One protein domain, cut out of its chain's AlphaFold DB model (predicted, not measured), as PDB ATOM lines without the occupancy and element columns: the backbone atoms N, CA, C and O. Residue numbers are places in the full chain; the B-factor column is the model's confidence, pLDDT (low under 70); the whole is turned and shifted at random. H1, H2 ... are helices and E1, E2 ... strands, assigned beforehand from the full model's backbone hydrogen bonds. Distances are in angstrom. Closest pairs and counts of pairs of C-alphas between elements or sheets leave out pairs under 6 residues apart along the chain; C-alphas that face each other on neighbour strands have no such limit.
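This is residues 8 to 64 of the 64 residues of an uncharacterized protein of Bacillus sp. HY001 (UniProt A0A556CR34). A small three-stranded sheet has one helix, H1, packed along one face, and a separate hairpin, E2 and E3, meets the sheet near Tyr 23 and Ile 31. The 57 printed residues hold E1, E2, E3, E4, H1, E5 in that order, class mixed; the antiparallel sheet runs E4, E1, E5. It is compact, radius of gyration of the C-alphas 10.4 A, spanning 30 by 24 by 17 A.

E1, residues 8 to 14, spans 18.0 A from C-alpha 8 at (172.183, 174.963, 129.279). E2 is 23 to 26, E3 29 to 31, E4 36 to 38, H1 45 to 52. E5, 57 to 63, spans 19.6 A to C-alpha 63 at (170.371, 180.489, 131.018).

Within hydrogen-bond range are N 10 and O 60 between E1 and E5, 2.8 A, N 9 and O 37 between E1 and E4, 2.8 A, and N 23 and O 31 in the E2 and E3 hairpin, 2.8 A. H1 is on the sheet at a height of 9.0 A, over E1, along the strands, at 25 degrees to E1 on the local plane; the closest C-alphas of H1 and E1 are Ala 48 and Ile 9, 6.7 A. In H1 every O i to N i+4 pair is within range. E4, H1 and E5 form a split strand-helix-strand unit, two strands running the same way with E1 between, its crossover right-handed.

The printed part has no cut and no long link. Residues 16 to 19 and 64 are under pLDDT 70.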
ATOM      1  N   ILE A   8     172.495 175.823 130.415       92.38
ATOM      2  CA  ILE A   8     172.183 174.963 129.279       92.38
ATOM      3  C   ILE A   8     173.113 175.340 128.129       92.38
ATOM      4  O   ILE A   8     173.346 176.517 127.867       92.38
ATOM      5  N   ILE A   9     173.641 174.340 127.435       94.00
ATOM      6  CA  ILE A   9     174.408 174.518 126.207       94.00
ATOM      7  C   ILE A   9     173.509 174.142 125.033       94.00
ATOM      8  O   ILE A   9     173.047 173.008 124.938       94.00
ATOM      9  N   GLU A  10     173.239 175.094 124.146       93.94
ATOM     10  CA  GLU A  10     172.494 174.867 122.910       93.94
ATOM     11  C   GLU A  10     173.473 174.709 121.744       93.94
ATOM     12  O   GLU A  10     174.330 175.562 121.509       93.94
ATOM     13  N   CYS A  11     173.342 173.608 121.008       93.00
ATOM     14  CA  CYS A  11     174.053 173.381 119.756       93.00
ATOM     15  C   CYS A  11     173.342 174.144 118.638       93.00
ATOM     16  O   CYS A  11     172.222 173.794 118.282       93.00
ATOM     17  N   GLU A  12     173.959 175.167 118.056       90.31
ATOM     18  CA  GLU A  12     173.359 175.900 116.930       90.31
ATOM     19  C   GLU A  12     173.498 175.127 115.613       90.31
ATOM     20  O   GLU A  12     172.674 175.262 114.710       90.31
ATOM     21  N   GLY A  13     174.506 174.259 115.529       87.62
ATOM     22  CA  GLY A  13     174.752 173.391 114.389       87.62
ATOM     23  C   GLY A  13     176.216 173.361 113.989       87.62
ATOM     24  O   GLY A  13     177.089 173.866 114.695       87.62
ATOM     25  N   ALA A  14     176.490 172.715 112.860       85.56
ATOM     26  CA  ALA A  14     177.843 172.584 112.347       85.56
ATOM     27  C   ALA A  14     178.392 173.964 111.949       85.56
ATOM     28  O   ALA A  14     177.675 174.761 111.339       85.56
ATOM     29  N   ALA A  15     179.661 174.231 112.261       80.81
ATOM     30  CA  ALA A  15     180.348 175.401 111.730       80.81
ATOM     31  C   ALA A  15     180.340 175.338 110.190       80.81
ATOM     32  O   ALA A  15     180.336 174.245 109.605       80.81
ATOM     33  N   GLU A  16     180.284 176.494 109.520       68.50
ATOM     34  CA  GLU A  16     180.196 176.559 108.056       68.50
ATOM     35  C   GLU A  16     181.251 175.647 107.399       68.50
ATOM     36  O   GLU A  16     182.424 175.692 107.755       68.50
ATOM     37  N   ASN A  17     180.830 174.824 106.428       64.69
ATOM     38  CA  ASN A  17     181.621 173.785 105.736       64.69
ATOM     39  C   ASN A  17     181.903 172.455 106.467       64.69
ATOM     40  O   ASN A  17     182.510 171.577 105.857       64.69
ATOM     41  N   SER A  18     181.422 172.213 107.690       66.75
ATOM     42  CA  SER A  18     181.685 170.924 108.368       66.75
ATOM     43  C   SER A  18     181.007 169.701 107.718       66.75
ATOM     44  O   SER A  18     181.398 168.568 107.996       66.75
ATOM     45  N   GLY A  19     179.963 169.887 106.894       67.19
ATOM     46  CA  GLY A  19     179.252 168.800 106.188       67.19
ATOM     47  C   GLY A  19     178.613 167.727 107.090       67.19
ATOM     48  O   GLY A  19     178.079 166.737 106.594       67.19
ATOM     49  N   SER A  20     178.673 167.915 108.409       79.25
ATOM     50  CA  SER A  20     178.304 166.931 109.420       79.25
ATOM     51  C   SER A  20     176.908 167.223 109.953       79.25
ATOM     52  O   SER A  20     176.610 168.348 110.343       79.25
ATOM     53  N   PHE A  21     176.051 166.202 109.977       82.75
ATOM     54  CA  PHE A  21     174.661 166.330 110.430       82.75
ATOM     55  C   PHE A  21     174.534 166.384 111.961       82.75
ATOM     56  O   PHE A  21     173.596 166.971 112.493       82.75
ATOM     57  N   CYS A  22     175.485 165.781 112.671       87.00
ATOM     58  CA  CYS A  22     175.513 165.705 114.124       87.00
ATOM     59  C   CYS A  22     176.952 165.732 114.640       87.00
ATOM     60  O   CYS A  22     177.888 165.362 113.927       87.00
ATOM     61  N   TYR A  23     177.110 166.139 115.892       88.62
ATOM     62  CA  TYR A  23     178.381 166.166 116.594       88.62
ATOM     63  C   TYR A  23     178.433 165.026 117.609       88.62
ATOM     64  O   TYR A  23     177.669 165.005 118.573       88.62
ATOM     65  N   VAL A  24     179.314 164.053 117.383       89.50
ATOM     66  CA  VAL A  24     179.525 162.942 118.318       89.50
ATOM     67  C   VAL A  24     180.543 163.398 119.356       89.50
ATOM     68  O   VAL A  24     181.726 163.517 119.045       89.50
ATOM     69  N   PHE A  25     180.077 163.702 120.567       88.94
ATOM     70  CA  PHE A  25     180.936 164.225 121.630       88.94
ATOM     71  C   PHE A  25     181.597 163.109 122.449       88.94
ATOM     72  O   PHE A  25     182.790 163.164 122.731       88.94
ATOM     73  N   ARG A  26     180.831 162.065 122.779       89.19
ATOM     74  CA  ARG A  26     181.293 160.798 123.374       89.19
ATOM     75  C   ARG A  26     180.474 159.652 122.781       89.19
ATOM     76  O   ARG A  26     179.427 159.915 122.194       89.19
ATOM     77  N   ASP A  27     180.900 158.405 122.971       85.56
ATOM     78  CA  ASP A  27     180.226 157.223 122.398       85.56
ATOM     79  C   ASP A  27     178.715 157.150 122.697       85.56
ATOM     80  O   ASP A  27     177.952 156.631 121.887       85.56
ATOM     81  N   ASP A  28     178.276 157.708 123.828       88.62
ATOM     82  CA  ASP A  28     176.871 157.729 124.261       88.62
ATOM     83  C   ASP A  28     176.156 159.077 124.017       88.62
ATOM     84  O   ASP A  28     174.942 159.174 124.157       88.62
ATOM     85  N   LEU A  29     176.877 160.140 123.627       89.38
ATOM     86  CA  LEU A  29     176.298 161.478 123.442       89.38
ATOM     87  C   LEU A  29     176.544 161.999 122.030       89.38
ATOM     88  O   LEU A  29     177.596 162.560 121.709       89.38
ATOM     89  N   THR A  30     175.512 161.849 121.206       91.88
ATOM     90  CA  THR A  30     175.407 162.515 119.908       91.88
ATOM     91  C   THR A  30     174.551 163.764 120.054       91.88
ATOM     92  O   THR A  30     173.441 163.703 120.582       91.88
ATOM     93  N   ILE A  31     175.072 164.893 119.586       92.25
ATOM     94  CA  ILE A  31     174.439 166.200 119.703       92.25
ATOM     95  C   ILE A  31     173.998 166.662 118.321       92.25
ATOM     96  O   ILE A  31     174.805 166.773 117.396       92.25
ATOM     97  N   TYR A  32     172.708 166.945 118.187       91.12
ATOM     98  CA  TYR A  32     172.127 167.451 116.951       91.12
ATOM     99  C   TYR A  32     171.989 168.983 116.984       91.12
ATOM    100  O   TYR A  32     171.883 169.570 118.064       91.12
ATOM    101  N   PRO A  33     171.966 169.652 115.819       90.75
ATOM    102  CA  PRO A  33     171.618 171.067 115.737       90.75
ATOM    103  C   PRO A  33     170.252 171.342 116.393       90.75
ATOM    104  O   PRO A  33     169.290 170.610 116.169       90.75
ATOM    105  N   GLY A  34     170.170 172.391 117.206       89.81
ATOM    106  CA  GLY A  34     169.012 172.767 118.022       89.81
ATOM    107  C   GLY A  34     168.874 172.002 119.344       89.81
ATOM    108  O   GLY A  34     167.957 172.286 120.115       89.81
ATOM    109  N   GLN A  35     169.749 171.033 119.629       92.44
ATOM    110  CA  GLN A  35     169.706 170.285 120.883       92.44
ATOM    111  C   GLN A  35     170.234 171.129 122.046       92.44
ATOM    112  O   GLN A  35     171.250 171.816 121.927       92.44
ATOM    113  N   LYS A  36     169.546 171.030 123.184       93.06
ATOM    114  CA  LYS A  36     169.898 171.673 124.449       93.06
ATOM    115  C   LYS A  36     170.437 170.630 125.417       93.06
ATOM    116  O   LYS A  36     169.826 169.577 125.548       93.06
ATOM    117  N   LEU A  37     171.547 170.940 126.076       92.56
ATOM    118  CA  LEU A  37     172.228 170.072 127.030       92.56
ATOM    119  C   LEU A  37     172.320 170.772 128.381       92.56
ATOM    120  O   LEU A  37     172.923 171.838 128.490       92.56
ATOM    121  N   GLU A  38     171.741 170.182 129.417       93.31
ATOM    122  CA  GLU A  38     171.794 170.723 130.771       93.31
ATOM    123  C   GLU A  38     173.121 170.385 131.467       93.31
ATOM    124  O   GLU A  38     173.479 169.214 131.657       93.31
ATOM    125  N   VAL A  39     173.830 171.428 131.907       91.31
ATOM    126  CA  VAL A  39     175.073 171.301 132.671       91.31
ATOM    127  C   VAL A  39     174.757 170.844 134.097       91.31
ATOM    128  O   VAL A  39     173.982 171.471 134.817       91.31
ATOM    129  N   GLY A  40     175.378 169.743 134.513       88.00
ATOM    130  CA  GLY A  40     175.133 169.043 135.773       88.00
ATOM    131  C   GLY A  40     174.150 167.873 135.666       88.00
ATOM    132  O   GLY A  40     173.965 167.171 136.659       88.00
ATOM    133  N   ASN A  41     173.550 167.643 134.492       89.06
ATOM    134  CA  ASN A  41     172.647 166.517 134.249       89.06
ATOM    135  C   ASN A  41     173.100 165.674 133.046       89.06
ATOM    136  O   ASN A  41     173.428 164.501 133.205       89.06
ATOM    137  N   GLU A  42     173.171 166.273 131.856       90.62
ATOM    138  CA  GLU A  42     173.565 165.576 130.619       90.62
ATOM    139  C   GLU A  42     175.078 165.645 130.384       90.62
ATOM    140  O   GLU A  42     175.711 164.659 129.983       90.62
ATOM    141  N   ILE A  43     175.645 166.815 130.675       92.06
ATOM    142  CA  ILE A  43     177.067 167.136 130.561       92.06
ATOM    143  C   ILE A  43     177.556 167.791 131.850       92.06
ATOM    144  O   ILE A  43     176.778 168.417 132.565       92.06
ATOM    145  N   ASN A  44     178.839 167.673 132.167       92.44
ATOM    146  CA  ASN A  44     179.447 168.402 133.285       92.44
ATOM    147  C   ASN A  44     180.027 169.765 132.852       92.44
ATOM    148  O   ASN A  44     179.989 170.122 131.676       92.44
ATOM    149  N   GLU A  45     180.551 170.551 133.801       91.12
ATOM    150  CA  GLU A  45     181.100 171.885 133.504       91.12
ATOM    151  C   GLU A  45     182.292 171.840 132.541       91.12
ATOM    152  O   GLU A  45     182.348 172.643 131.614       91.12
ATOM    153  N   ALA A  46     183.198 170.873 132.700       91.38
ATOM    154  CA  ALA A  46     184.346 170.730 131.810       91.38
ATOM    155  C   ALA A  46     183.907 170.329 130.392       91.38
ATOM    156  O   ALA A  46     184.418 170.859 129.410       91.38
ATOM    157  N   GLU A  47     182.917 169.439 130.279       92.31
ATOM    158  CA  GLU A  47     182.316 169.069 128.995       92.31
ATOM    159  C   GLU A  47     181.642 170.275 128.326       92.31
ATOM    160  O   GLU A  47     181.819 170.495 127.130       92.31
ATOM    161  N   ALA A  48     180.926 171.098 129.095       92.31
ATOM    162  CA  ALA A  48     180.325 172.330 128.595       92.31
ATOM    163  C   ALA A  48     181.381 173.307 128.053       92.31
ATOM    164  O   ALA A  48     181.207 173.855 126.966       92.31
ATOM    165  N   GLU A  49     182.499 173.483 128.762       92.88
ATOM    166  CA  GLU A  49     183.618 174.302 128.284       92.88
ATOM    167  C   GLU A  49     184.245 173.736 127.005       92.88
ATOM    168  O   GLU A  49     184.539 174.496 126.083       92.88
ATOM    169  N   GLN A  50     184.397 172.412 126.897       92.44
ATOM    170  CA  GLN A  50     184.892 171.779 125.672       92.44
ATOM    171  C   GLN A  50     183.952 171.995 124.481       92.44
ATOM    172  O   GLN A  50     184.426 172.273 123.380       92.44
ATOM    173  N   LEU A  51     182.636 171.889 124.689       91.44
ATOM    174  CA  LEU A  51     181.642 172.143 123.643       91.44
ATOM    175  C   LEU A  51     181.701 173.599 123.173       91.44
ATOM    176  O   LEU A  51     181.775 173.847 121.975       91.44
ATOM    177  N   LEU A  52     181.768 174.558 124.100       91.06
ATOM    178  CA  LEU A  52     181.884 175.985 123.777       91.06
ATOM    179  C   LEU A  52     183.190 176.342 123.044       91.06
ATOM    180  O   LEU A  52     183.241 177.348 122.341       91.06
ATOM    181  N   GLN A  53     184.238 175.529 123.187       90.81
ATOM    182  CA  GLN A  53     185.509 175.681 122.469       90.81
ATOM    183  C   GLN A  53     185.580 174.875 121.163       90.81
ATOM    184  O   GLN A  53     186.604 174.908 120.471       90.81
ATOM    185  N   SER A  54     184.527 174.132 120.816       86.94
ATOM    186  CA  SER A  54     184.505 173.325 119.599       86.94
ATOM    187  C   SER A  54     184.594 174.211 118.356       86.94
ATOM    188  O   SER A  54     183.873 175.191 118.210       86.94
ATOM    189  N   GLN A  55     185.475 173.839 117.427       84.88
ATOM    190  CA  GLN A  55     185.583 174.485 116.111       84.88
ATOM    191  C   GLN A  55     184.726 173.786 115.049       84.88
ATOM    192  O   GLN A  55     184.506 174.331 113.971       84.88
ATOM    193  N   ALA A  56     184.260 172.566 115.330       84.69
ATOM    194  CA  ALA A  56     183.475 171.779 114.382       84.69
ATOM    195  C   ALA A  56     182.000 172.198 114.368       84.69
ATOM    196  O   ALA A  56     181.356 172.150 113.318       84.69
ATOM    197  N   PHE A  57     181.475 172.572 115.535       90.00
ATOM    198  CA  PHE A  57     180.084 172.938 115.770       90.00
ATOM    199  C   PHE A  57     180.029 174.182 116.648       90.00
ATOM    200  O   PHE A  57     180.839 174.337 117.557       90.00
ATOM    201  N   THR A  58     179.057 175.042 116.373       90.75
ATOM    202  CA  THR A  58     178.797 176.242 117.159       90.75
ATOM    203  C   THR A  58     177.891 175.882 118.323       90.75
ATOM    204  O   THR A  58     176.780 175.380 118.133       90.75
ATOM    205  N   PHE A  59     178.364 176.163 119.528       92.88
ATOM    206  CA  PHE A  59     177.612 175.997 120.762       92.88
ATOM    207  C   PHE A  59     177.490 177.344 121.457       92.88
ATOM    208  O   PHE A  59     178.438 178.131 121.470       92.88
ATOM    209  N   LYS A  60     176.337 177.591 122.075       92.56
ATOM    210  CA  LYS A  60     176.115 178.776 122.900       92.56
ATOM    211  C   LYS A  60     175.561 178.393 124.255       92.56
ATOM    212  O   LYS A  60     174.832 177.415 124.405       92.56
ATOM    213  N   GLU A  61     175.885 179.210 125.239       91.94
ATOM    214  CA  GLU A  61     175.313 179.094 126.567       91.94
ATOM    215  C   GLU A  61     173.992 179.861 126.642       91.94
ATOM    216  O   GLU A  61     173.908 181.025 126.249       91.94
ATOM    217  N   VAL A  62     172.962 179.203 127.168       88.38
ATOM    218  CA  VAL A  62     171.664 179.794 127.481       88.38
ATOM    219  C   VAL A  62     171.343 179.545 128.954       88.38
ATOM    220  O   VAL A  62     171.607 178.475 129.506       88.38
ATOM    221  N   THR A  63     170.799 180.560 129.616       79.06
ATOM    222  CA  THR A  63     170.371 180.489 131.018       79.06
ATOM    223  C   THR A  63     168.849 180.455 131.078       79.06
ATOM    224  O   THR A  63     168.217 181.409 130.615       79.06
ATOM    225  N   GLU A  64     168.274 179.395 131.657       67.31
ATOM    226  CA  GLU A  64     166.825 179.245 131.908       67.31
ATOM    227  C   GLU A  64     166.484 179.202 133.409       67.31
ATOM    228  O   GLU A  64     167.292 178.675 134.214       67.31
TER     229      GLU A  64